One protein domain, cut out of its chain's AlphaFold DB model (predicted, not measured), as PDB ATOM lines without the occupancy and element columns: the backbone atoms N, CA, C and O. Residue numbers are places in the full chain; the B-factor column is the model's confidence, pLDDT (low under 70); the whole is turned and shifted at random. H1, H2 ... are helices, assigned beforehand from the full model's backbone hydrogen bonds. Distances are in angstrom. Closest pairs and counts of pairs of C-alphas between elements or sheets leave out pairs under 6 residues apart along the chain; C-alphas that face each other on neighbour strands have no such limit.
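Overview. This is residues 54 to 254 of the 302 residues of the protein "Hypothetical protein" of Diacronema lutheri (UniProt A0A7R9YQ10). A long hairpin of two helices, H6 and H7, has its turn at one end of the longest axis, while its other end is built into a body of crossed helices with H5 in the core. H9 crosses H7 and H1 crosses the beginning of H6; H3 lies on the other side of H5 from H7, H4 sits between H3 and H9 and touches both, H8 packs on H7 and H9, and H2 touches no helix. The printed part has 201 residues with nine named helices, H1 to H9 in chain order, and no named strand; its class is all helix. It is compact, with a radius of gyration of the C-alphas of 17.1 A, and its outline is elongated, 54 by 35 by 35 A.

Along the chain. The longest helix, H7, takes residues 180 to 207 and is 41.3 A long from C-alpha 180 at (138.589, 178.549, 148.526) to C-alpha 207 at (140.780, 154.768, 182.168). H6 is residues 154 to 174, 30.4 A, and H5 is residues 126 to 147, 31.8 A. H9 is residues 226 to 246, 30.7 A, ending at C-alpha 246 at (158.904, 152.189, 177.511). H1 is residues 55 to 69, 21.3 A, beginning at C-alpha 55 at (133.437, 152.387, 158.729). The shorter ones are H2, residues 73 to 78; H3, 92 to 101; H4, 113 to 120; and H8, 217 to 221.

Arrangement. H7 and H6 form a helical hairpin at a shallow tilt of 20 degrees, opposite ways, closest at the C-alphas of Phe 162 and Gly 187, 4.2 A. H6 touches H5 with residues 154 to 159 alone, closest at the C-alphas of Phe 133 and Gly 155, 4.0 A; this too is a hairpin, at 38 degrees, only just steep. H1 touches H6 at a steep tilt of 64 degrees, with the C-alphas of Asn 64 and Gly 157 closest at 3.8 A. H9 touches H7 at a steep tilt of 48 degrees, the same way, closest at the C-alphas of Tyr 199 and Gln 234, 6.9 A. H8 touches H7, with the C-alphas of Tyr 199 and Ala 217 closest at 5.0 A. H4 touches H9, with the C-alphas of Thr 113 and Leu 235 closest at 5.5 A. H3 touches H4, with the C-alphas of Ala 100 and Leu 115 closest at 7.0 A. H2 touches no helix. Every O i to N i+4 pair is within hydrogen-bond range in H1, H2, H3, H4, H5, H7 and H9; in H6 it is 15 of 17, and in H8 0 of 1, beside 2 of 2 O i to N i+3 pairs.

Size, cuts and confidence. The two farthest C-alphas, those of Gly 176 and Asp 249, are 54.3 A apart. The printed part has no cut. The links H2 to H3 and H3 to H4 are long; residues 82 to 83 in the one pair in parallel with residues 105 to 106 in the other. The mean pLDDT of the printed part is 91.5, and residues 87 to 89 are under 70.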
ATOM      1  N   ASP A  54     133.087 148.007 159.930       94.94
ATOM      2  CA  ASP A  54     133.740 149.104 160.657       94.94
ATOM      3  C   ASP A  54     134.111 150.236 159.689       94.94
ATOM      4  O   ASP A  54     135.084 150.172 158.933       94.94
ATOM      5  N   LEU A  55     133.245 151.244 159.615       95.44
ATOM      6  CA  LEU A  55     133.437 152.387 158.729       95.44
ATOM      7  C   LEU A  55     134.538 153.323 159.241       95.44
ATOM      8  O   LEU A  55     135.286 153.862 158.429       95.44
ATOM      9  N   VAL A  56     134.649 153.495 160.561       94.62
ATOM     10  CA  VAL A  56     135.642 154.392 161.168       94.62
ATOM     11  C   VAL A  56     137.040 153.868 160.877       94.62
ATOM     12  O   VAL A  56     137.847 154.595 160.306       94.62
ATOM     13  N   ASP A  57     137.286 152.586 161.153       95.88
ATOM     14  CA  ASP A  57     138.585 151.954 160.903       95.88
ATOM     15  C   ASP A  57     138.983 152.040 159.418       95.88
ATOM     16  O   ASP A  57     140.096 152.443 159.068       95.88
ATOM     17  N   ARG A  58     138.030 151.754 158.518       96.25
ATOM     18  CA  ARG A  58     138.235 151.875 157.067       96.25
ATOM     19  C   ARG A  58     138.611 153.291 156.645       96.25
ATOM     20  O   ARG A  58     139.586 153.449 155.914       96.25
ATOM     21  N   ILE A  59     137.862 154.301 157.089       96.12
ATOM     22  CA  ILE A  59     138.128 155.703 156.743       96.12
ATOM     23  C   ILE A  59     139.483 156.134 157.304       96.12
ATOM     24  O   ILE A  59     140.299 156.670 156.559       96.12
ATOM     25  N   CYS A  60     139.752 155.868 158.583       96.38
ATOM     26  CA  CYS A  60     140.989 156.274 159.242       96.38
ATOM     27  C   CYS A  60     142.228 155.724 158.529       96.38
ATOM     28  O   CYS A  60     143.149 156.487 158.222       96.38
ATOM     29  N   ARG A  61     142.230 154.430 158.192       95.69
ATOM     30  CA  ARG A  61     143.324 153.808 157.433       95.69
ATOM     31  C   ARG A  61     143.423 154.343 156.014       95.69
ATOM     32  O   ARG A  61     144.521 154.663 155.569       95.69
ATOM     33  N   ALA A  62     142.298 154.444 155.305       95.69
ATOM     34  CA  ALA A  62     142.284 154.916 153.923       95.69
ATOM     35  C   ALA A  62     142.843 156.339 153.823       95.69
ATOM     36  O   ALA A  62     143.725 156.594 153.005       95.69
ATOM     37  N   VAL A  63     142.389 157.242 154.694       96.75
ATOM     38  CA  VAL A  63     142.857 158.630 154.729       96.75
ATOM     39  C   VAL A  63     144.332 158.696 155.128       96.75
ATOM     40  O   VAL A  63     145.092 159.396 154.458       96.75
ATOM     41  N   ASN A  64     144.768 157.943 156.148       97.00
ATOM     42  CA  ASN A  64     146.183 157.890 156.533       97.00
ATOM     43  C   ASN A  64     147.070 157.446 155.361       97.00
ATOM     44  O   ASN A  64     147.999 158.160 154.975       97.00
ATOM     45  N   PHE A  65     146.753 156.301 154.753       95.31
ATOM     46  CA  PHE A  65     147.557 155.736 153.674       95.31
ATOM     47  C   PHE A  65     147.532 156.600 152.416       95.31
ATOM     48  O   PHE A  65     148.587 156.779 151.809       95.31
ATOM     49  N   ALA A  66     146.385 157.180 152.052       96.12
ATOM     50  CA  ALA A  66     146.288 158.103 150.925       96.12
ATOM     51  C   ALA A  66     147.164 159.346 151.147       96.12
ATOM     52  O   ALA A  66     148.002 159.666 150.305       96.12
ATOM     53  N   CYS A  67     147.052 159.992 152.313       96.81
ATOM     54  CA  CYS A  67     147.852 161.175 152.645       96.81
ATOM     55  C   CYS A  67     149.347 160.852 152.772       96.81
ATOM     56  O   CYS A  67     150.201 161.674 152.459       96.81
ATOM     57  N   ARG A  68     149.712 159.635 153.179       95.69
ATOM     58  CA  ARG A  68     151.114 159.204 153.202       95.69
ATOM     59  C   ARG A  68     151.735 159.128 151.803       95.69
ATOM     60  O   ARG A  68     152.946 159.326 151.665       95.69
ATOM     61  N   GLN A  69     150.950 158.842 150.761       95.88
ATOM     62  CA  GLN A  69     151.463 158.778 149.385       95.88
ATOM     63  C   GLN A  69     151.759 160.153 148.786       95.88
ATOM     64  O   GLN A  69     152.604 160.248 147.901       95.88
ATOM     65  N   THR A  70     151.127 161.215 149.287       96.00
ATOM     66  CA  THR A  70     151.330 162.583 148.788       96.00
ATOM     67  C   THR A  70     152.569 163.261 149.385       96.00
ATOM     68  O   THR A  70     152.979 164.325 148.924       96.00
ATOM     69  N   VAL A  71     153.203 162.655 150.397       94.19
ATOM     70  CA  VAL A  71     154.430 163.172 151.018       94.19
ATOM     71  C   VAL A  71     155.659 162.789 150.196       94.19
ATOM     72  O   VAL A  71     155.891 161.613 149.901       94.19
ATOM     73  N   VAL A  72     156.503 163.782 149.899       95.44
ATOM     74  CA  VAL A  72     157.784 163.598 149.201       95.44
ATOM     75  C   VAL A  72     158.635 162.541 149.908       95.44
ATOM     76  O   VAL A  72     158.779 162.555 151.131       95.44
ATOM     77  N   GLY A  73     159.248 161.637 149.137       93.00
ATOM     78  CA  GLY A  73     159.928 160.450 149.664       93.00
ATOM     79  C   GLY A  73     160.969 160.726 150.757       93.00
ATOM     80  O   GLY A  73     161.060 159.954 151.707       93.00
ATOM     81  N   SER A  74     161.719 161.828 150.667       94.19
ATOM     82  CA  SER A  74     162.702 162.213 151.692       94.19
ATOM     83  C   SER A  74     162.050 162.591 153.020       94.19
ATOM     84  O   SER A  74     162.465 162.081 154.057       94.19
ATOM     85  N   VAL A  75     160.990 163.405 152.988       92.50
ATOM     86  CA  VAL A  75     160.221 163.771 154.188       92.50
ATOM     87  C   VAL A  75     159.548 162.530 154.762       92.50
ATOM     88  O   VAL A  75     159.675 162.252 155.948       92.50
ATOM     89  N   ARG A  76     158.927 161.715 153.903       93.88
ATOM     90  CA  ARG A  76     158.274 160.465 154.302       93.88
ATOM     91  C   ARG A  76     159.230 159.495 154.999       93.88
ATOM     92  O   ARG A  76     158.815 158.828 155.935       93.88
ATOM     93  N   ARG A  77     160.492 159.400 154.561       92.25
ATOM     94  CA  ARG A  77     161.529 158.597 155.239       92.25
ATOM     95  C   ARG A  77     161.979 159.218 156.560       92.25
ATOM     96  O   ARG A  77     162.232 158.487 157.515       92.25
ATOM     97  N   ALA A  78     162.084 160.545 156.615       91.25
ATOM     98  CA  ALA A  78     162.471 161.253 157.830       91.25
ATOM     99  C   ALA A  78     161.451 161.039 158.956       91.25
ATOM    100  O   ALA A  78     161.857 160.799 160.085       91.25
ATOM    101  N   VAL A  79     160.156 161.034 158.625       93.56
ATOM    102  CA  VAL A  79     159.043 160.917 159.588       93.56
ATOM    103  C   VAL A  79     158.371 159.538 159.585       93.56
ATOM    104  O   VAL A  79     157.263 159.373 160.091       93.56
ATOM    105  N   ALA A  80     159.003 158.535 158.971       91.62
ATOM    106  CA  ALA A  80     158.497 157.168 158.992       91.62
ATOM    107  C   ALA A  80     158.529 156.611 160.416       91.62
ATOM    108  O   ALA A  80     159.484 156.864 161.146       91.62
ATOM    109  N   LEU A  81     157.522 155.804 160.763       92.00
ATOM    110  CA  LEU A  81     157.503 155.057 162.013       92.00
ATOM    111  C   LEU A  81     158.773 154.203 162.149       92.00
ATOM    112  O   LEU A  81     159.129 153.481 161.213       92.00
ATOM    113  N   ARG A  82     159.434 154.270 163.307       91.00
ATOM    114  CA  ARG A  82     160.626 153.475 163.632       91.00
ATOM    115  C   ARG A  82     160.409 152.609 164.867       91.00
ATOM    116  O   ARG A  82     159.498 152.823 165.662       91.00
ATOM    117  N   ARG A  83     161.272 151.612 165.033       88.44
ATOM    118  CA  ARG A  83     161.405 150.895 166.301       88.44
ATOM    119  C   ARG A  83     162.157 151.790 167.285       88.44
ATOM    120  O   ARG A  83     163.133 152.428 166.889       88.44
ATOM    121  N   ALA A  84     161.698 151.830 168.534       85.25
ATOM    122  CA  ALA A  84     162.415 152.532 169.591       85.25
ATOM    123  C   ALA A  84     163.834 151.939 169.757       85.25
ATOM    124  O   ALA A  84     163.992 150.717 169.655       85.25
ATOM    125  N   PRO A  85     164.866 152.770 169.986       81.00
ATOM    126  CA  PRO A  85     166.220 152.283 170.224       81.00
ATOM    127  C   PRO A  85     166.285 151.432 171.503       81.00
ATOM    128  O   PRO A  85     165.584 151.702 172.472       81.00
ATOM    129  N   GLU A  86     167.139 150.405 171.508       70.94
ATOM    130  CA  GLU A  86     167.276 149.474 172.645       70.94
ATOM    131  C   GLU A  86     168.089 150.048 173.815       70.94
ATOM    132  O   GLU A  86     168.051 149.502 174.915       70.94
ATOM    133  N   GLN A  87     168.828 151.140 173.602       61.44
ATOM    134  CA  GLN A  87     169.660 151.758 174.634       61.44
ATOM    135  C   GLN A  87     168.971 152.978 175.262       61.44
ATOM    136  O   GLN A  87     168.321 153.741 174.542       61.44
ATOM    137  N   PRO A  88     169.134 153.191 176.584       61.34
ATOM    138  CA  PRO A  88     168.609 154.373 177.255       61.34
ATOM    139  C   PRO A  88     169.198 155.636 176.620       61.34
ATOM    140  O   PRO A  88     170.397 155.707 176.349       61.34
ATOM    141  N   GLY A  89     168.327 156.611 176.354       66.75
ATOM    142  CA  GLY A  89     168.687 157.838 175.651       66.75
ATOM    143  C   GLY A  89     169.815 158.608 176.337       66.75
ATOM    144  O   GLY A  89     169.959 158.593 177.562       66.75
ATOM    145  N   GLU A  90     170.615 159.305 175.530       72.25
ATOM    146  CA  GLU A  90     171.620 160.246 176.022       72.25
ATOM    147  C   GLU A  90     170.976 161.270 176.970       72.25
ATOM    148  O   GLU A  90     169.819 161.653 176.802       72.25
ATOM    149  N   ARG A  91     171.714 161.734 177.984       76.56
ATOM    150  CA  ARG A  91     171.239 162.780 178.906       76.56
ATOM    151  C   ARG A  91     171.647 164.171 178.419       76.56
ATOM    152  O   ARG A  91     172.561 164.332 177.613       76.56
ATOM    153  N   GLY A  92     170.995 165.203 178.952       82.94
ATOM    154  CA  GLY A  92     171.328 166.599 178.661       82.94
ATOM    155  C   GLY A  92     170.837 167.066 177.288       82.94
ATOM    156  O   GLY A  92     169.810 166.607 176.795       82.94
ATOM    157  N   PHE A  93     171.550 168.015 176.674       84.56
ATOM    158  CA  PHE A  93     171.105 168.660 175.431       84.56
ATOM    159  C   PHE A  93     171.024 167.698 174.235       84.56
ATOM    160  O   PHE A  93     170.108 167.807 173.423       84.56
ATOM    161  N   ALA A  94     171.941 166.732 174.146       86.38
ATOM    162  CA  ALA A  94     171.913 165.720 173.093       86.38
ATOM    163  C   ALA A  94     170.680 164.809 173.230       86.38
ATOM    164  O   ALA A  94     169.944 164.618 172.263       86.38
ATOM    165  N   GLY A  95     170.363 164.390 174.460       85.88
ATOM    166  CA  GLY A  95     169.112 163.708 174.799       85.88
ATOM    167  C   GLY A  95     167.861 164.500 174.450       85.88
ATOM    168  O   GLY A  95     166.930 163.971 173.842       85.88
ATOM    169  N   PHE A  96     167.855 165.793 174.787       86.75
ATOM    170  CA  PHE A  96     166.783 166.710 174.407       86.75
ATOM    171  C   PHE A  96     166.588 166.736 172.889       86.75
ATOM    172  O   PHE A  96     165.473 166.506 172.426       86.75
ATOM    173  N   LEU A  97     167.650 166.970 172.111       89.06
ATOM    174  CA  LEU A  97     167.555 167.029 170.653       89.06
ATOM    175  C   LEU A  97     167.128 165.690 170.054       89.06
ATOM    176  O   LEU A  97     166.296 165.686 169.150       89.06
ATOM    177  N   ALA A  98     167.642 164.572 170.562       89.56
ATOM    178  CA  ALA A  98     167.272 163.240 170.098       89.56
ATOM    179  C   ALA A  98     165.783 162.951 170.348       89.56
ATOM    180  O   ALA A  98     165.075 162.531 169.437       89.56
ATOM    181  N   LYS A  99     165.282 163.241 171.554       90.06
ATOM    182  CA  LYS A  99     163.878 163.027 171.945       90.06
ATOM    183  C   LYS A  99     162.926 164.005 171.262       90.06
ATOM    184  O   LYS A  99     161.786 163.658 170.967       90.06
ATOM    185  N   ALA A 100     163.393 165.222 171.007       89.81
ATOM    186  CA  ALA A 100     162.665 166.208 170.236       89.81
ATOM    187  C   ALA A 100     162.555 165.741 168.774       89.81
ATOM    188  O   ALA A 100     161.455 165.541 168.266       89.81
ATOM    189  N   THR A 101     163.678 165.533 168.098       91.50
ATOM    190  CA  THR A 101     163.719 165.232 166.657       91.50
ATOM    191  C   THR A 101     163.408 163.781 166.314       91.50
ATOM    192  O   THR A 101     163.457 163.414 165.137       91.50
ATOM    193  N   SER A 102     163.057 162.961 167.307       92.38
ATOM    194  CA  SER A 102     162.697 161.573 167.074       92.38
ATOM    195  C   SER A 102     161.456 161.489 166.183       92.38
ATOM    196  O   SER A 102     160.447 162.162 166.434       92.38
ATOM    197  N   PRO A 103     161.505 160.655 165.132       94.12
ATOM    198  CA  PRO A 103     160.319 160.343 164.353       94.12
ATOM    199  C   PRO A 103     159.281 159.618 165.227       94.12
ATOM    200  O   PRO A 103     159.553 159.292 166.385       94.12
ATOM    201  N   PRO A 104     158.087 159.329 164.687       94.69
ATOM    202  CA  PRO A 104     157.164 158.413 165.344       94.69
ATOM    203  C   PRO A 104     157.873 157.089 165.674       94.69
ATOM    204  O   PRO A 104     158.532 156.515 164.800       94.69
ATOM    205  N   GLU A 105     157.721 156.573 166.894       93.56
ATOM    206  CA  GLU A 105     158.322 155.294 167.303       93.56
ATOM    207  C   GLU A 105     157.328 154.336 167.975       93.56
ATOM    208  O   GLU A 105     156.332 154.754 168.558       93.56
ATOM    209  N   LEU A 106     157.621 153.032 167.936       90.50
ATOM    210  CA  LEU A 106     156.966 152.025 168.778       90.50
ATOM    211  C   LEU A 106     157.984 151.327 169.701       90.50
ATOM    212  O   LEU A 106     158.959 150.770 169.183       90.50
ATOM    213  N   PRO A 107     157.749 151.286 171.031       90.31
ATOM    214  CA  PRO A 107     156.675 151.974 171.767       90.31
ATOM    215  C   PRO A 107     156.731 153.515 171.625       90.31
ATOM    216  O   PRO A 107     157.811 154.039 171.354       90.31
ATOM    217  N   PRO A 108     155.614 154.249 171.797       92.31
ATOM    218  CA  PRO A 108     155.554 155.706 171.596       92.31
ATOM    219  C   PRO A 108     156.577 156.489 172.426       92.31
ATOM    220  O   PRO A 108     156.848 156.118 173.569       92.31
ATOM    221  N   VAL A 109     157.144 157.575 171.887       92.62
ATOM    222  CA  VAL A 109     158.145 158.390 172.606       92.62
ATOM    223  C   VAL A 109     157.454 159.236 173.676       92.62
ATOM    224  O   VAL A 109     156.438 159.890 173.420       92.62
ATOM    225  N   SER A 110     158.012 159.272 174.886       92.50
ATOM    226  CA  SER A 110     157.607 160.260 175.889       92.50
ATOM    227  C   SER A 110     158.029 161.652 175.417       92.50
ATOM    228  O   SER A 110     159.184 161.860 175.089       92.50
ATOM    229  N   ARG A 111     157.134 162.631 175.331       93.00
ATOM    230  CA  ARG A 111     157.500 164.000 174.928       93.00
ATOM    231  C   ARG A 111     156.837 164.969 175.907       93.00
ATOM    232  O   ARG A 111     155.697 165.361 175.671       93.00
ATOM    233  N   PRO A 112     157.492 165.279 177.044       92.94
ATOM    234  CA  PRO A 112     156.886 166.072 178.113       92.94
ATOM    235  C   PRO A 112     156.568 167.498 177.649       92.94
ATOM    236  O   PRO A 112     157.170 168.011 176.700       92.94
ATOM    237  N   THR A 113     155.635 168.153 178.339       93.69
ATOM    238  CA  THR A 113     155.083 169.463 177.952       93.69
ATOM    239  C   THR A 113     156.179 170.510 177.795       93.69
ATOM    240  O   THR A 113     156.199 171.243 176.804       93.69
ATOM    241  N   TRP A 114     157.137 170.550 178.728       93.75
ATOM    242  CA  TRP A 114     158.274 171.473 178.650       93.75
ATOM    243  C   TRP A 114     159.090 171.320 177.363       93.75
ATOM    244  O   TRP A 114     159.493 172.326 176.782       93.75
ATOM    245  N   LEU A 115     159.299 170.088 176.886       92.69
ATOM    246  CA  LEU A 115     160.080 169.808 175.682       92.69
ATOM    247  C   LEU A 115     159.338 170.325 174.453       92.69
ATOM    248  O   LEU A 115     159.921 171.007 173.607       92.69
ATOM    249  N   VAL A 116     158.035 170.046 174.379       93.06
ATOM    250  CA  VAL A 116     157.187 170.504 173.275       93.06
ATOM    251  C   VAL A 116     157.146 172.029 173.227       93.06
ATOM    252  O   VAL A 116     157.329 172.594 172.150       93.06
ATOM    253  N   ILE A 117     156.978 172.709 174.364       91.69
ATOM    254  CA  ILE A 117     156.987 174.180 174.426       91.69
ATOM    255  C   ILE A 117     158.352 174.736 174.012       91.69
ATOM    256  O   ILE A 117     158.407 175.611 173.146       91.69
ATOM    257  N   ALA A 118     159.443 174.213 174.579       91.69
ATOM    258  CA  ALA A 118     160.797 174.696 174.313       91.69
ATOM    259  C   ALA A 118     161.163 174.629 172.823       91.69
ATOM    260  O   ALA A 118     161.816 175.534 172.311       91.69
ATOM    261  N   ALA A 119     160.704 173.598 172.111       90.69
ATOM    262  CA  ALA A 119     160.934 173.461 170.675       90.69
ATOM    263  C   ALA A 119     159.891 174.204 169.806       90.69
ATOM    264  O   ALA A 119     160.192 174.618 168.683       90.69
ATOM    265  N   SER A 120     158.677 174.435 170.317       91.25
ATOM    266  CA  SER A 120     157.595 175.109 169.576       91.25
ATOM    267  C   SER A 120     157.683 176.626 169.577       91.25
ATOM    268  O   SER A 120     157.336 177.241 168.568       91.25
ATOM    269  N   VAL A 121     158.156 177.241 170.662       90.12
ATOM    270  CA  VAL A 121     158.272 178.707 170.747       90.12
ATOM    271  C   VAL A 121     159.236 179.270 169.687       90.12
ATOM    272  O   VAL A 121     158.819 180.159 168.944       90.12
ATOM    273  N   PRO A 122     160.466 178.743 169.508       91.12
ATOM    274  CA  PRO A 122     161.398 179.263 168.503       91.12
ATOM    275  C   PRO A 122     160.956 179.016 167.057       91.12
ATOM    276  O   PRO A 122     161.421 179.690 166.145       91.12
ATOM    277  N   THR A 123     160.074 178.038 166.833       89.19
ATOM    278  CA  THR A 123     159.633 177.610 165.497       89.19
ATOM    279  C   THR A 123     158.244 178.127 165.126       89.19
ATOM    280  O   THR A 123     157.675 177.666 164.137       89.19
ATOM    281  N   LEU A 124     157.679 179.056 165.910       87.12
ATOM    282  CA  LEU A 124     156.328 179.598 165.715       87.12
ATOM    283  C   LEU A 124     155.273 178.489 165.538       87.12
ATOM    284  O   LEU A 124     154.484 178.510 164.598       87.12
ATOM    285  N   LEU A 125     155.284 177.494 166.436       86.88
ATOM    286  CA  LEU A 125     154.415 176.303 166.411       86.88
ATOM    287  C   LEU A 125     154.684 175.303 165.273       86.88
ATOM    288  O   LEU A 125     154.038 174.255 165.233       86.88
ATOM    289  N   GLY A 126     155.658 175.543 164.390       88.81
ATOM    290  CA  GLY A 126     156.039 174.571 163.360       88.81
ATOM    291  C   GLY A 126     156.421 173.219 163.971       88.81
ATOM    292  O   GLY A 126     155.975 172.162 163.520       88.81
ATOM    293  N   TRP A 127     157.157 173.259 165.080       92.25
ATOM    294  CA  TRP A 127     157.490 172.064 165.841       92.25
ATOM    295  C   TRP A 127     156.287 171.395 166.508       92.25
ATOM    296  O   TRP A 127     156.205 170.169 166.549       92.25
ATOM    297  N   TYR A 128     155.330 172.181 167.002       91.19
ATOM    298  CA  TYR A 128     154.102 171.639 167.573       91.19
ATOM    299  C   TYR A 128     153.353 170.788 166.539       91.19
ATOM    300  O   TYR A 128     152.872 169.706 166.867       91.19
ATOM    301  N   GLY A 129     153.343 171.213 165.270       92.88
ATOM    302  CA  GLY A 129     152.826 170.409 164.160       92.88
ATOM    303  C   GLY A 129     153.536 169.056 164.017       92.88
ATOM    304  O   GLY A 129     152.869 168.027 163.913       92.88
ATOM    305  N   PHE A 130     154.872 169.033 164.076       94.38
ATOM    306  CA  PHE A 130     155.656 167.789 164.032       94.38
ATOM    307  C   PHE A 130     155.381 166.868 165.230       94.38
ATOM    308  O   PHE A 130     155.199 165.659 165.061       94.38
ATOM    309  N   TYR A 131     155.288 167.436 166.432       94.06
ATOM    310  CA  TYR A 131     154.880 166.702 167.625       94.06
ATOM    311  C   TYR A 131     153.488 166.074 167.438       94.06
ATOM    312  O   TYR A 131     153.324 164.868 167.627       94.06
ATOM    313  N   LYS A 132     152.497 166.867 167.005       93.38
ATOM    314  CA  LYS A 132     151.104 166.421 166.830       93.38
ATOM    315  C   LYS A 132     151.014 165.313 165.786       93.38
ATOM    316  O   LYS A 132     150.323 164.320 166.003       93.38
ATOM    317  N   PHE A 133     151.748 165.465 164.683       96.12
ATOM    318  CA  PHE A 133     151.915 164.416 163.682       96.12
ATOM    319  C   PHE A 133     152.443 163.128 164.319       96.12
ATOM    320  O   PHE A 133     151.843 162.070 164.138       96.12
ATOM    321  N   SER A 134     153.528 163.224 165.088       96.00
ATOM    322  CA  SER A 134     154.196 162.050 165.644       96.00
ATOM    323  C   SER A 134     153.326 161.310 166.645       96.00
ATOM    324  O   SER A 134     153.145 160.107 166.512       96.00
ATOM    325  N   THR A 135     152.700 162.023 167.578       94.75
ATOM    326  CA  THR A 135     151.786 161.430 168.560       94.75
ATOM    327  C   THR A 135     150.592 160.731 167.915       94.75
ATOM    328  O   THR A 135     150.241 159.624 168.313       94.75
ATOM    329  N   GLU A 136     149.955 161.352 166.922       96.50
ATOM    330  CA  GLU A 136     148.818 160.729 166.237       96.50
ATOM    331  C   GLU A 136     149.239 159.471 165.480       96.50
ATOM    332  O   GLU A 136     148.529 158.466 165.515       96.50
ATOM    333  N   GLU A 137     150.394 159.511 164.813       96.56
ATOM    334  CA  GLU A 137     150.927 158.371 164.070       96.56
ATOM    335  C   GLU A 137     151.322 157.224 165.010       96.56
ATOM    336  O   GLU A 137     150.950 156.079 164.762       96.56
ATOM    337  N   GLU A 138     151.989 157.520 166.126       95.38
ATOM    338  CA  GLU A 138     152.320 156.543 167.169       95.38
ATOM    339  C   GLU A 138     151.063 155.862 167.720       95.38
ATOM    340  O   GLU A 138     151.007 154.634 167.774       95.38
ATOM    341  N   LEU A 139     150.029 156.637 168.066       94.88
ATOM    342  CA  LEU A 139     148.774 156.089 168.583       94.88
ATOM    343  C   LEU A 139     148.011 155.279 167.526       94.88
ATOM    344  O   LEU A 139     147.407 154.262 167.854       94.88
ATOM    345  N   PHE A 140     148.012 155.712 166.261       95.31
ATOM    346  CA  PHE A 140     147.400 154.957 165.161       95.31
ATOM    347  C   PHE A 140     148.018 153.567 165.031       95.31
ATOM    348  O   PHE A 140     147.305 152.565 164.989       95.31
ATOM    349  N   TRP A 141     149.347 153.495 165.009       92.94
ATOM    350  CA  TRP A 141     150.036 152.218 164.896       92.94
ATOM    351  C   TRP A 141     149.971 151.394 166.178       92.94
ATOM    352  O   TRP A 141     149.890 150.173 166.105       92.94
ATOM    353  N   GLU A 142     149.955 152.023 167.349       91.31
ATOM    354  CA  GLU A 142     149.752 151.312 168.607       91.31
ATOM    355  C   GLU A 142     148.373 150.642 168.665       91.31
ATOM    356  O   GLU A 142     148.305 149.451 168.954       91.31
ATOM    357  N   GLU A 143     147.296 151.353 168.324       91.81
ATOM    358  CA  GLU A 143     145.930 150.806 168.310       91.81
ATOM    359  C   GLU A 143     145.776 149.645 167.339       91.81
ATOM    360  O   GLU A 143     145.206 148.605 167.680       91.81
ATOM    361  N   LEU A 144     146.327 149.798 166.137       90.94
ATOM    362  CA  LEU A 144     146.366 148.717 165.167       90.94
ATOM    363  C   LEU A 144     147.079 147.488 165.746       90.94
ATOM    364  O   LEU A 144     146.660 146.363 165.483       90.94
ATOM    365  N   ARG A 145     148.131 147.690 166.547       87.56
ATOM    366  CA  ARG A 145     148.987 146.620 167.074       87.56
ATOM    367  C   ARG A 145     148.322 145.892 168.222       87.56
ATOM    368  O   ARG A 145     148.441 144.678 168.318       87.56
ATOM    369  N   THR A 146     147.644 146.621 169.097       86.44
ATOM    370  CA  THR A 146     147.039 146.063 170.307       86.44
ATOM    371  C   THR A 146     145.620 145.563 170.068       86.44
ATOM    372  O   THR A 146     145.253 144.515 170.590       86.44
ATOM    373  N   THR A 147     144.831 146.276 169.262       88.00
ATOM    374  CA  THR A 147     143.398 145.993 169.066       88.00
ATOM    375  C   THR A 147     143.053 145.519 167.657       88.00
ATOM    376  O   THR A 147     141.960 145.004 167.433       88.00
ATOM    377  N   GLY A 148     143.955 145.701 166.687       89.25
ATOM    378  CA  GLY A 148     143.669 145.416 165.280       89.25
ATOM    379  C   GLY A 148     142.764 146.447 164.602       89.25
ATOM    380  O   GLY A 148     142.384 146.223 163.454       89.25
ATOM    381  N   ARG A 149     142.427 147.559 165.271       92.44
ATOM    382  CA  ARG A 149     141.456 148.569 164.826       92.44
ATOM    383  C   ARG A 149     142.011 149.979 165.031       92.44
ATOM    384  O   ARG A 149     142.486 150.285 166.113       92.44
ATOM    385  N   ALA A 150     141.902 150.853 164.035       94.12
ATOM    386  CA  ALA A 150     142.228 152.271 164.159       94.12
ATOM    387  C   ALA A 150     140.982 153.092 164.510       94.12
ATOM    388  O   ALA A 150     139.940 152.990 163.857       94.12
ATOM    389  N   THR A 151     141.100 153.951 165.518       94.44
ATOM    390  CA  THR A 151     140.045 154.900 165.905       94.44
ATOM    391  C   THR A 151     140.397 156.351 165.589       94.44
ATOM    392  O   THR A 151     139.538 157.227 165.686       94.44
ATOM    393  N   GLY A 152     141.645 156.620 165.192       94.75
ATOM    394  CA  GLY A 152     142.113 157.902 164.664       94.75
ATOM    395  C   GLY A 152     142.820 157.735 163.320       94.75
ATOM    396  O   GLY A 152     143.283 156.654 162.986       94.75
ATOM    397  N   CYS A 153     142.925 158.810 162.537       96.38
ATOM    398  CA  CYS A 153     143.502 158.779 161.184       96.38
ATOM    399  C   CYS A 153     145.045 158.838 161.160       96.38
ATOM    400  O   CYS A 153     145.634 159.041 160.100       96.38
ATOM    401  N   GLY A 154     145.719 158.723 162.305       96.19
ATOM    402  CA  GLY A 154     147.171 158.881 162.427       96.19
ATOM    403  C   GLY A 154     147.688 160.278 162.077       96.19
ATOM    404  O   GLY A 154     146.912 161.206 161.835       96.19
ATOM    405  N   GLY A 155     149.007 160.441 162.058       95.94
ATOM    406  CA  GLY A 155     149.660 161.722 161.792       95.94
ATOM    407  C   GLY A 155     149.420 162.177 160.360       95.94
ATOM    408  O   GLY A 155     148.997 163.314 160.137       95.94
ATOM    409  N   TYR A 156     149.603 161.265 159.398       96.94
ATOM    410  CA  TYR A 156     149.362 161.560 157.982       96.94
ATOM    411  C   TYR A 156     147.906 161.937 157.732       96.94
ATOM    412  O   TYR A 156     147.640 162.958 157.107       96.94
ATOM    413  N   GLY A 157     146.961 161.140 158.234       96.75
ATOM    414  CA  GLY A 157     145.546 161.355 157.956       96.75
ATOM    415  C   GLY A 157     144.907 162.470 158.781       96.75
ATOM    416  O   GLY A 157     143.872 162.988 158.383       96.75
ATOM    417  N   THR A 158     145.499 162.884 159.901       95.88
ATOM    418  CA  THR A 158     144.956 163.993 160.704       95.88
ATOM    419  C   THR A 158     145.539 165.334 160.271       95.88
ATOM    420  O   THR A 158     144.785 166.266 160.000       95.88
ATOM    421  N   LEU A 159     146.869 165.446 160.172       95.56
ATOM    422  CA  LEU A 159     147.520 166.739 159.949       95.56
ATOM    423  C   LEU A 159     147.556 167.146 158.471       95.56
ATOM    424  O   LEU A 159     147.324 168.312 158.162       95.56
ATOM    425  N   LEU A 160     147.828 166.220 157.544       95.75
ATOM    426  CA  LEU A 160     148.017 166.598 156.138       95.75
ATOM    427  C   LEU A 160     146.749 167.099 155.448       95.75
ATOM    428  O   LEU A 160     146.870 168.088 154.728       95.75
ATOM    429  N   PRO A 161     145.545 166.529 155.665       96.75
ATOM    430  CA  PRO A 161     144.334 167.113 155.094       96.75
ATOM    431  C   PRO A 161     144.123 168.560 155.533       96.75
ATOM    432  O   PRO A 161     143.773 169.393 154.705       96.75
ATOM    433  N   PHE A 162     144.411 168.879 156.799       96.25
ATOM    434  CA  PHE A 162     144.371 170.254 157.295       96.25
ATOM    435  C   PHE A 162     145.403 171.143 156.595       96.25
ATOM    436  O   PHE A 162     145.046 172.195 156.073       96.25
ATOM    437  N   VAL A 163     146.664 170.706 156.520       94.88
ATOM    438  CA  VAL A 163     147.729 171.476 155.857       94.88
ATOM    439  C   VAL A 163     147.403 171.713 154.381       94.88
ATOM    440  O   VAL A 163     147.506 172.843 153.912       94.88
ATOM    441  N   TYR A 164     146.956 170.692 153.647       95.75
ATOM    442  CA  TYR A 164     146.555 170.850 152.249       95.75
ATOM    443  C   TYR A 164     145.353 171.766 152.094       95.75
ATOM    444  O   TYR A 164     145.360 172.616 151.209       95.75
ATOM    445  N   ALA A 165     144.354 171.639 152.961       97.19
ATOM    446  CA  ALA A 165     143.188 172.501 152.934       97.19
ATOM    447  C   ALA A 165     143.553 173.978 153.154       97.19
ATOM    448  O   ALA A 165     143.085 174.843 152.416       97.19
ATOM    449  N   VAL A 166     144.443 174.264 154.109       95.56
ATOM    450  CA  VAL A 166     144.939 175.623 154.372       95.56
ATOM    451  C   VAL A 166     145.790 176.145 153.216       95.56
ATOM    452  O   VAL A 166     145.590 177.278 152.793       95.56
ATOM    453  N   LEU A 167     146.713 175.345 152.675       96.00
ATOM    454  CA  LEU A 167     147.601 175.787 151.594       96.00
ATOM    455  C   LEU A 167     146.846 176.013 150.282       96.00
ATOM    456  O   LEU A 167     146.997 177.062 149.660       96.00
ATOM    457  N   LEU A 168     146.023 175.049 149.866       96.75
ATOM    458  CA  LEU A 168     145.237 175.147 148.637       96.75
ATOM    459  C   LEU A 168     144.135 176.199 148.772       96.75
ATOM    460  O   LEU A 168     143.909 176.968 147.840       96.75
ATOM    461  N   GLY A 169     143.480 176.267 149.934       97.31
ATOM    462  CA  GLY A 169     142.454 177.264 150.214       97.31
ATOM    463  C   GLY A 169     143.043 178.670 150.284       97.31
ATOM    464  O   GLY A 169     142.554 179.571 149.616       97.31
ATOM    465  N   GLY A 170     144.154 178.860 150.997       96.44
ATOM    466  CA  GLY A 170     144.852 180.144 151.069       96.44
ATOM    467  C   GLY A 170     145.380 180.608 149.709       96.44
ATOM    468  O   GLY A 170     145.160 181.754 149.323       96.44
ATOM    469  N   ALA A 171     146.007 179.717 148.935       97.56
ATOM    470  CA  ALA A 171     146.434 180.034 147.572       97.56
ATOM    471  C   ALA A 171     145.240 180.370 146.662       97.56
ATOM    472  O   ALA A 171     145.308 181.320 145.884       97.56
ATOM    473  N   GLY A 172     144.129 179.636 146.792       97.94
ATOM    474  CA  GLY A 172     142.882 179.922 146.088       97.94
ATOM    475  C   GLY A 172     142.315 181.300 146.432       97.94
ATOM    476  O   GLY A 172     141.918 182.022 145.523       97.94
ATOM    477  N   GLN A 173     142.353 181.703 147.706       96.50
ATOM    478  CA  GLN A 173     141.918 183.036 148.140       96.50
ATOM    479  C   GLN A 173     142.783 184.132 147.515       96.50
ATOM    480  O   GLN A 173     142.251 185.095 146.966       96.50
ATOM    481  N   LEU A 174     144.109 183.959 147.532       97.19
ATOM    482  CA  LEU A 174     145.043 184.898 146.899       97.19
ATOM    483  C   LEU A 174     144.835 184.996 145.380       97.19
ATOM    484  O   LEU A 174     145.029 186.062 144.802       97.19
ATOM    485  N   ALA A 175     144.415 183.905 144.740       97.50
ATOM    486  CA  ALA A 175     144.103 183.851 143.314       97.50
ATOM    487  C   ALA A 175     142.654 184.263 142.969       97.50
ATOM    488  O   ALA A 175     142.284 184.233 141.796       97.50
ATOM    489  N   GLY A 176     141.820 184.628 143.951       96.75
ATOM    490  CA  GLY A 176     140.417 184.995 143.728       96.75
ATOM    491  C   GLY A 176     139.501 183.827 143.332       96.75
ATOM    492  O   GLY A 176     138.439 184.045 142.748       96.75
ATOM    493  N   VAL A 177     139.892 182.583 143.625       97.88
ATOM    494  CA  VAL A 177     139.088 181.382 143.357       97.88
ATOM    495  C   VAL A 177     137.930 181.306 144.353       97.88
ATOM    496  O   VAL A 177     138.135 181.221 145.566       97.88
ATOM    497  N   HIS A 178     136.703 181.294 143.834       96.62
ATOM    498  CA  HIS A 178     135.487 181.181 144.635       96.62
ATOM    499  C   HIS A 178     135.403 179.828 145.365       96.62
ATOM    500  O   HIS A 178     135.681 178.786 144.767       96.62
ATOM    501  N   GLY A 179     135.009 179.829 146.644       93.75
ATOM    502  CA  GLY A 179     134.880 178.620 147.466       93.75
ATOM    503  C   GLY A 179     136.184 178.148 148.118       93.75
ATOM    504  O   GLY A 179     136.190 177.150 148.841       93.75
ATOM    505  N   SER A 180     137.294 178.858 147.909       96.62
ATOM    506  CA  SER A 180     138.589 178.549 148.526       96.62
ATOM    507  C   SER A 180     138.575 178.712 150.054       96.62
ATOM    508  O   SER A 180     139.247 177.971 150.773       96.62
ATOM    509  N   GLU A 181     137.729 179.598 150.573       96.12
ATOM    510  CA  GLU A 181     137.392 179.742 151.988       96.12
ATOM    511  C   GLU A 181     136.751 178.481 152.579       96.12
ATOM    512  O   GLU A 181     137.129 178.058 153.672       96.12
ATOM    513  N   THR A 182     135.877 177.808 151.823       96.88
ATOM    514  CA  THR A 182     135.225 176.569 152.276       96.88
ATOM    515  C   THR A 182     136.255 175.466 152.498       96.88
ATOM    516  O   THR A 182     136.111 174.650 153.406       96.88
ATOM    517  N   LEU A 183     137.330 175.452 151.704       96.81
ATOM    518  CA  LEU A 183     138.406 174.487 151.877       96.81
ATOM    519  C   LEU A 183     139.155 174.726 153.196       96.81
ATOM    520  O   LEU A 183     139.345 173.781 153.958       96.81
ATOM    521  N   VAL A 184     139.495 175.978 153.517       96.62
ATOM    522  CA  VAL A 184     140.129 176.335 154.802       96.62
ATOM    523  C   VAL A 184     139.219 175.990 155.986       96.62
ATOM    524  O   VAL A 184     139.682 175.420 156.979       96.62
ATOM    525  N   GLU A 185     137.921 176.280 155.878       96.06
ATOM    526  CA  GLU A 185     136.928 175.925 156.898       96.06
ATOM    527  C   GLU A 185     136.828 174.407 157.096       96.06
ATOM    528  O   GLU A 185     136.837 173.932 158.234       96.06
ATOM    529  N   ALA A 186     136.797 173.631 156.009       96.44
ATOM    530  CA  ALA A 186     136.770 172.172 156.064       96.44
ATOM    531  C   ALA A 186     138.042 171.601 156.706       96.44
ATOM    532  O   ALA A 186     137.957 170.704 157.547       96.44
ATOM    533  N   GLY A 187     139.214 172.155 156.377       96.31
ATOM    534  CA  GLY A 187     140.472 171.808 157.040       96.31
ATOM    535  C   GLY A 187     140.427 172.092 158.541       96.31
ATOM    536  O   GLY A 187     140.822 171.249 159.348       96.31
ATOM    537  N   SER A 188     139.904 173.258 158.921       94.75
ATOM    538  CA  SER A 188     139.768 173.669 160.324       94.75
ATOM    539  C   SER A 188     138.818 172.743 161.094       94.75
ATOM    540  O   SER A 188     139.126 172.305 162.202       94.75
ATOM    541  N   ALA A 189     137.690 172.369 160.487       95.62
ATOM    542  CA  ALA A 189     136.767 171.394 161.060       95.62
ATOM    543  C   ALA A 189     137.409 170.002 161.195       95.62
ATOM    544  O   ALA A 189     137.200 169.325 162.202       95.62
ATOM    545  N   TRP A 190     138.221 169.587 160.216       96.06
ATOM    546  CA  TRP A 190     138.928 168.305 160.237       96.06
ATOM    547  C   TRP A 190     139.930 168.208 161.389       96.06
ATOM    548  O   TRP A 190     139.887 167.247 162.161       96.06
ATOM    549  N   ILE A 191     140.803 169.210 161.552       93.94
ATOM    550  CA  ILE A 191     141.797 169.190 162.634       93.94
ATOM    551  C   ILE A 191     141.127 169.249 164.011       93.94
ATOM    552  O   ILE A 191     141.567 168.565 164.935       93.94
ATOM    553  N   LEU A 192     140.014 169.981 164.128       93.12
ATOM    554  CA  LEU A 192     139.220 170.066 165.351       93.12
ATOM    555  C   LEU A 192     138.557 168.730 165.704       93.12
ATOM    556  O   LEU A 192     138.633 168.289 166.851       93.12
ATOM    557  N   ALA A 193     137.962 168.044 164.723       93.56
ATOM    558  CA  ALA A 193     137.414 166.702 164.915       93.56
ATOM    559  C   ALA A 193     138.509 165.705 165.338       93.56
ATOM    560  O   ALA A 193     138.307 164.914 166.264       93.56
ATOM    561  N   GLY A 194     139.693 165.798 164.721       93.12
ATOM    562  CA  GLY A 194     140.875 165.041 165.131       93.12
ATOM    563  C   GLY A 194     141.277 165.324 166.581       93.12
ATOM    564  O   GLY A 194     141.560 164.393 167.329       93.12
ATOM    565  N   GLN A 195     141.237 166.589 167.010       92.50
ATOM    566  CA  GLN A 195     141.566 166.991 168.381       92.50
ATOM    567  C   GLN A 195     140.573 166.440 169.413       92.50
ATOM    568  O   GLN A 195     140.987 165.873 170.423       92.50
ATOM    569  N   VAL A 196     139.266 166.534 169.142       93.50
ATOM    570  CA  VAL A 196     138.223 165.950 170.006       93.50
ATOM    571  C   VAL A 196     138.424 164.439 170.147       93.50
ATOM    572  O   VAL A 196     138.360 163.900 171.255       93.50
ATOM    573  N   ASN A 197     138.698 163.750 169.035       94.38
ATOM    574  CA  ASN A 197     138.942 162.312 169.053       94.38
ATOM    575  C   ASN A 197     140.215 161.956 169.832       94.38
ATOM    576  O   ASN A 197     140.201 161.013 170.619       94.38
ATOM    577  N   LEU A 198     141.290 162.731 169.674       93.44
ATOM    578  CA  LEU A 198     142.528 162.549 170.428       93.44
ATOM    579  C   LEU A 198     142.302 162.691 171.937       93.44
ATOM    580  O   LEU A 198     142.762 161.847 172.702       93.44
ATOM    581  N   TYR A 199     141.536 163.693 172.374       93.56
ATOM    582  CA  TYR A 199     141.198 163.855 173.792       93.56
ATOM    583  C   TYR A 199     140.395 162.675 174.343       93.56
ATOM    584  O   TYR A 199     140.676 162.200 175.445       93.56
ATOM    585  N   ARG A 200     139.430 162.158 173.571       94.25
ATOM    586  CA  ARG A 200     138.686 160.945 173.940       94.25
ATOM    587  C   ARG A 200     139.622 159.742 174.096       94.25
ATOM    588  O   ARG A 200     139.528 159.042 175.096       94.25
ATOM    589  N   ARG A 201     140.549 159.546 173.157       93.25
ATOM    590  CA  ARG A 201     141.518 158.439 173.189       93.25
ATOM    591  C   ARG A 201     142.442 158.527 174.398       93.25
ATOM    592  O   ARG A 201     142.657 157.533 175.073       93.25
ATOM    593  N   VAL A 202     142.935 159.719 174.736       92.62
ATOM    594  CA  VAL A 202     143.744 159.909 175.954       92.62
ATOM    595  C   VAL A 202     142.956 159.558 177.213       92.62
ATOM    596  O   VAL A 202     143.491 158.892 178.094       92.62
ATOM    597  N   ASN A 203     141.678 159.935 177.288       93.75
ATOM    598  CA  ASN A 203     140.826 159.536 178.408       93.75
ATOM    599  C   ASN A 203     140.641 158.018 178.499       93.75
ATOM    600  O   ASN A 203     140.690 157.480 179.601       93.75
ATOM    601  N   GLU A 204     140.427 157.342 177.368       92.38
ATOM    602  CA  GLU A 204     140.301 155.879 177.306       92.38
ATOM    603  C   GLU A 204     141.584 155.203 177.806       92.38
ATOM    604  O   GLU A 204     141.526 154.345 178.682       92.38
ATOM    605  N   LEU A 205     142.745 155.693 177.368       90.56
ATOM    606  CA  LEU A 205     144.054 155.205 177.805       90.56
ATOM    607  C   LEU A 205     144.330 155.435 179.300       90.56
ATOM    608  O   LEU A 205     144.963 154.601 179.948       90.56
ATOM    609  N   CYS A 206     143.879 156.557 179.865       89.25
ATOM    610  CA  CYS A 206     143.944 156.787 181.312       89.25
ATOM    611  C   CYS A 206     142.994 155.839 182.064       89.25
ATOM    612  O   CYS A 206     143.384 155.242 183.069       89.25
ATOM    613  N   ALA A 207     141.776 155.643 181.554       91.06
ATOM    614  CA  ALA A 207     140.780 154.768 182.168       91.06
ATOM    615  C   ALA A 207     141.221 153.294 182.195       91.06
ATOM    616  O   ALA A 207     140.998 152.613 183.194       91.06
ATOM    617  N   GLU A 208     141.915 152.814 181.157       88.44
ATOM    618  CA  GLU A 208     142.519 151.470 181.117       88.44
ATOM    619  C   GLU A 208     143.524 151.227 182.258       88.44
ATOM    620  O   GLU A 208     143.728 150.088 182.678       88.44
ATOM    621  N   ARG A 209     144.117 152.294 182.807       85.38
ATOM    622  CA  ARG A 209     145.039 152.251 183.955       85.38
ATOM    623  C   ARG A 209     144.345 152.481 185.302       85.38
ATOM    624  O   ARG A 209     145.020 152.565 186.325       85.38
ATOM    625  N   GLY A 210     143.018 152.607 185.312       87.00
ATOM    626  CA  GLY A 210     142.241 152.962 186.500       87.00
ATOM    627  C   GLY A 210     142.354 154.437 186.902       87.00
ATOM    628  O   GLY A 210     141.962 154.796 188.012       87.00
ATOM    629  N   GLU A 211     142.887 155.298 186.030       88.75
ATOM    630  CA  GLU A 211     142.965 156.742 186.264       88.75
ATOM    631  C   GLU A 211     141.655 157.433 185.842       88.75
ATOM    632  O   GLU A 211     140.915 156.956 184.978       88.75
ATOM    633  N   GLN A 212     141.347 158.585 186.446       87.62
ATOM    634  CA  GLN A 212     140.200 159.391 186.019       87.62
ATOM    635  C   GLN A 212     140.470 160.030 184.648       87.62
ATOM    636  O   GLN A 212     141.618 160.372 184.372       87.62
ATOM    637  N   PRO A 213     139.441 160.242 183.803       91.06
ATOM    638  CA  PRO A 213     139.607 160.893 182.507       91.06
ATOM    639  C   PRO A 213     140.082 162.343 182.703       91.06
ATOM    640  O   PRO A 213     139.323 163.163 183.233       91.06
ATOM    641  N   PRO A 214     141.313 162.690 182.286       90.12
ATOM    642  CA  PRO A 214     141.878 163.991 182.612       90.12
ATOM    643  C   PRO A 214     141.384 165.117 181.699       90.12
ATOM    644  O   PRO A 214     141.588 166.291 182.023       90.12
ATOM    645  N   LEU A 215     140.772 164.800 180.556       91.50
ATOM    646  CA  LEU A 215     140.400 165.778 179.535       91.50
ATOM    647  C   LEU A 215     138.886 165.842 179.349       91.50
ATOM    648  O   LEU A 215     138.194 164.832 179.260       91.50
ATOM    649  N   TYR A 216     138.364 167.047 179.167       89.50
ATOM    650  CA  TYR A 216     137.014 167.237 178.654       89.50
ATOM    651  C   TYR A 216     137.091 167.386 177.136       89.50
ATOM    652  O   TYR A 216     137.447 168.446 176.640       89.50
ATOM    653  N   ALA A 217     136.765 166.331 176.381       86.81
ATOM    654  CA  ALA A 217     136.974 166.309 174.927       86.81
ATOM    655  C   ALA A 217     136.306 167.487 174.185       86.81
ATOM    656  O   ALA A 217     136.865 168.026 173.233       86.81
ATOM    657  N   TRP A 218     135.143 167.940 174.661       86.44
ATOM    658  CA  TRP A 218     134.425 169.080 174.089       86.44
ATOM    659  C   TRP A 218     135.121 170.433 174.320       86.44
ATOM    660  O   TRP A 218     134.813 171.389 173.615       86.44
ATOM    661  N   TRP A 219     136.089 170.529 175.242       87.75
ATOM    662  CA  TRP A 219     136.864 171.760 175.454       87.75
ATOM    663  C   TRP A 219     137.784 172.086 174.279       87.75
ATOM    664  O   TRP A 219     138.234 173.219 174.179       87.75
ATOM    665  N   ALA A 220     138.005 171.150 173.347       84.06
ATOM    666  CA  ALA A 220     138.630 171.468 172.062       84.06
ATOM    667  C   ALA A 220     137.869 172.570 171.298       84.06
ATOM    668  O   ALA A 220     138.461 173.256 170.477       84.06
ATOM    669  N   LEU A 221     136.564 172.727 171.554       86.44
ATOM    670  CA  LEU A 221     135.704 173.727 170.915       86.44
ATOM    671  C   LEU A 221     135.739 175.096 171.613       86.44
ATOM    672  O   LEU A 221     135.108 176.036 171.129       86.44
ATOM    673  N   LEU A 222     136.385 175.204 172.778       86.12
ATOM    674  CA  LEU A 222     136.453 176.457 173.524       86.12
ATOM    675  C   LEU A 222     137.474 177.407 172.886       86.12
ATOM    676  O   LEU A 222     138.440 176.953 172.281       86.12
ATOM    677  N   PRO A 223     137.276 178.729 173.005       82.56
ATOM    678  CA  PRO A 223     138.230 179.684 172.467       82.56
ATOM    679  C   PRO A 223     139.564 179.629 173.232       82.56
ATOM    680  O   PRO A 223     139.583 179.304 174.430       82.56
ATOM    681  N   PRO A 224     140.668 180.039 172.587       77.19
ATOM    682  CA  PRO A 224     141.906 180.333 173.288       77.19
ATOM    683  C   PRO A 224     141.681 181.303 174.457       77.19
ATOM    684  O   PRO A 224     140.910 182.256 174.316       77.19
ATOM    685  N   PRO A 225     142.332 181.081 175.616       79.81
ATOM    686  CA  PRO A 225     143.403 180.106 175.862       79.81
ATOM    687  C   PRO A 225     142.939 178.734 176.404       79.81
ATOM    688  O   PRO A 225     143.775 177.935 176.827       79.81
ATOM    689  N   ILE A 226     141.633 178.449 176.476       82.25
ATOM    690  CA  ILE A 226     141.136 177.250 177.180       82.25
ATOM    691  C   ILE A 226     141.430 175.962 176.397       82.25
ATOM    692  O   ILE A 226     141.786 174.945 176.995       82.25
ATOM    693  N   ASP A 227     141.334 175.995 175.070       82.31
ATOM    694  CA  ASP A 227     141.728 174.879 174.203       82.31
ATOM    695  C   ASP A 227     143.209 174.501 174.384       82.31
ATOM    696  O   ASP A 227     143.538 173.313 174.475       82.31
ATOM    697  N   LEU A 228     144.080 175.506 174.520       84.56
ATOM    698  CA  LEU A 228     145.510 175.349 174.761       84.56
ATOM    699  C   LEU A 228     145.764 174.637 176.089       84.56
ATOM    700  O   LEU A 228     146.567 173.710 176.128       84.56
ATOM    701  N   ILE A 229     145.049 175.007 177.156       85.38
ATOM    702  CA  ILE A 229     145.149 174.343 178.467       85.38
ATOM    703  C   ILE A 229     144.900 172.836 178.338       85.38
ATOM    704  O   ILE A 229     145.681 172.030 178.848       85.38
ATOM    705  N   VAL A 230     143.841 172.435 177.631       87.00
ATOM    706  CA  VAL A 230     143.525 171.009 177.442       87.00
ATOM    707  C   VAL A 230     144.548 170.325 176.548       87.00
ATOM    708  O   VAL A 230     144.920 169.183 176.818       87.00
ATOM    709  N   GLY A 231     145.063 171.038 175.545       89.94
ATOM    710  CA  GLY A 231     146.184 170.581 174.733       89.94
ATOM    711  C   GLY A 231     147.404 170.257 175.595       89.94
ATOM    712  O   GLY A 231     147.933 169.155 175.502       89.94
ATOM    713  N   LEU A 232     147.803 171.154 176.501       91.81
ATOM    714  CA  LEU A 232     148.938 170.929 177.404       91.81
ATOM    715  C   LEU A 232     148.694 169.758 178.366       91.81
ATOM    716  O   LEU A 232     149.592 168.945 178.577       91.81
ATOM    717  N   ARG A 233     147.470 169.615 178.901       93.06
ATOM    718  CA  ARG A 233     147.091 168.442 179.713       93.06
ATOM    719  C   ARG A 233     147.286 167.155 178.916       93.06
ATOM    720  O   ARG A 233     147.913 166.215 179.396       93.06
ATOM    721  N   GLN A 234     146.811 167.126 177.673       93.88
ATOM    722  CA  GLN A 234     146.984 165.984 176.779       93.88
ATOM    723  C   GLN A 234     148.470 165.628 176.581       93.88
ATOM    724  O   GLN A 234     148.800 164.442 176.627       93.88
ATOM    725  N   LEU A 235     149.358 166.619 176.404       93.75
ATOM    726  CA  LEU A 235     150.812 166.395 176.305       93.75
ATOM    727  C   LEU A 235     151.347 165.664 177.539       93.75
ATOM    728  O   LEU A 235     151.998 164.628 177.413       93.75
ATOM    729  N   HIS A 236     151.031 166.187 178.725       95.06
ATOM    730  CA  HIS A 236     151.520 165.660 179.994       95.06
ATOM    731  C   HIS A 236     151.104 164.198 180.221       95.06
ATOM    732  O   HIS A 236     151.958 163.334 180.440       95.06
ATOM    733  N   PHE A 237     149.806 163.893 180.112       94.69
ATOM    734  CA  PHE A 237     149.300 162.538 180.367       94.69
ATOM    735  C   PHE A 237     149.816 161.518 179.345       94.69
ATOM    736  O   PHE A 237     150.172 160.396 179.720       94.69
ATOM    737  N   LEU A 238     149.942 161.907 178.071       94.44
ATOM    738  CA  LEU A 238     150.554 161.051 177.055       94.44
ATOM    739  C   LEU A 238     152.040 160.821 177.315       94.44
ATOM    740  O   LEU A 238     152.494 159.682 177.235       94.44
ATOM    741  N   ALA A 239     152.798 161.861 177.665       94.38
ATOM    742  CA  ALA A 239     154.219 161.727 177.963       94.38
ATOM    743  C   ALA A 239     154.466 160.782 179.146       94.38
ATOM    744  O   ALA A 239     155.343 159.915 179.061       94.38
ATOM    745  N   LYS A 240     153.659 160.902 180.206       93.88
ATOM    746  CA  LYS A 240     153.710 160.025 181.382       93.88
ATOM    747  C   LYS A 240     153.363 158.577 181.033       93.88
ATOM    748  O   LYS A 240     154.046 157.653 181.473       93.88
ATOM    749  N   ARG A 241     152.321 158.361 180.221       92.62
ATOM    750  CA  ARG A 241     151.944 157.025 179.727       92.62
ATOM    751  C   ARG A 241     153.053 156.409 178.877       92.62
ATOM    752  O   ARG A 241     153.399 155.251 179.075       92.62
ATOM    753  N   ASN A 242     153.609 157.179 177.951       92.69
ATOM    754  CA  ASN A 242     154.625 156.708 177.017       92.69
ATOM    755  C   ASN A 242     155.944 156.368 177.728       92.69
ATOM    756  O   ASN A 242     156.566 155.371 177.377       92.69
ATOM    757  N   ALA A 243     156.330 157.129 178.761       91.50
ATOM    758  CA  ALA A 243     157.467 156.778 179.615       91.50
ATOM    759  C   ALA A 243     157.248 155.406 180.278       91.50
ATOM    760  O   ALA A 243     158.065 154.501 180.123       91.50
ATOM    761  N   ALA A 244     156.076 155.202 180.891       90.25
ATOM    762  CA  ALA A 244     155.721 153.917 181.493       90.25
ATOM    763  C   ALA A 244     155.690 152.766 180.466       90.25
ATOM    764  O   ALA A 244     156.192 151.681 180.746       90.25
ATOM    765  N   ALA A 245     155.155 152.999 179.262       88.00
ATOM    766  CA  ALA A 245     155.104 152.001 178.189       88.00
ATOM    767  C   ALA A 245     156.496 151.595 177.669       88.00
ATOM    768  O   ALA A 245     156.654 150.501 177.127       88.00
ATOM    769  N   ARG A 246     157.499 152.463 177.836       88.19
ATOM    770  CA  ARG A 246     158.904 152.189 177.511       88.19
ATOM    771  C   ARG A 246     159.706 151.606 178.674       88.19
ATOM    772  O   ARG A 246     160.859 151.246 178.474       88.19
ATOM    773  N   GLY A 247     159.120 151.515 179.870       87.31
ATOM    774  CA  GLY A 247     159.867 151.193 181.087       87.31
ATOM    775  C   GLY A 247     160.874 152.282 181.476       87.31
ATOM    776  O   GLY A 247     161.853 151.986 182.152       87.31
ATOM    777  N   GLU A 248     160.658 153.520 181.021       87.31
ATOM    778  CA  GLU A 248     161.448 154.686 181.412       87.31
ATOM    779  C   GLU A 248     160.933 155.233 182.750       87.31
ATOM    780  O   GLU A 248     159.720 155.342 182.966       87.31
ATOM    781  N   ASP A 249     161.853 155.644 183.624       87.31
ATOM    782  CA  ASP A 249     161.499 156.416 184.809       87.31
ATOM    783  C   ASP A 249     160.934 157.781 184.396       87.31
ATOM    784  O   ASP A 249     161.439 158.456 183.494       87.31
ATOM    785  N   TRP A 250     159.867 158.211 185.068       90.44
ATOM    786  CA  TRP A 250     159.289 159.526 184.828       90.44
ATOM    787  C   TRP A 250     160.188 160.620 185.416       90.44
ATOM    788  O   TRP A 250     160.225 160.823 186.625       90.44
ATOM    789  N   GLU A 251     160.887 161.348 184.545       84.56
ATOM    790  CA  GLU A 251     161.809 162.434 184.921       84.56
ATOM    791  C   GLU A 251     161.102 163.734 185.357       84.56
ATOM    792  O   GLU A 251     161.761 164.696 185.755       84.56
ATOM    793  N   GLY A 252     159.769 163.777 185.285       88.00
ATOM    794  CA  GLY A 252     158.971 164.951 185.617       88.00
ATOM    795  C   GLY A 252     158.676 165.868 184.431       88.00
ATOM    796  O   GLY A 252     159.254 165.780 183.341       88.00
ATOM    797  N   ASP A 253     157.752 166.794 184.663       91.06
ATOM    798  CA  ASP A 253     157.369 167.823 183.703       91.06
ATOM    799  C   ASP A 253     157.257 169.173 184.405       91.06
ATOM    800  O   ASP A 253     156.205 169.543 184.918       91.06
ATOM    801  N   ALA A 254     158.355 169.933 184.419       91.50
ATOM    802  CA  ALA A 254     158.431 171.192 185.157       91.50
ATOM    803  C   ALA A 254     157.329 172.192 184.767       91.50
ATOM    804  O   ALA A 254     156.873 172.960 185.614       91.50
TER     805      ALA A 254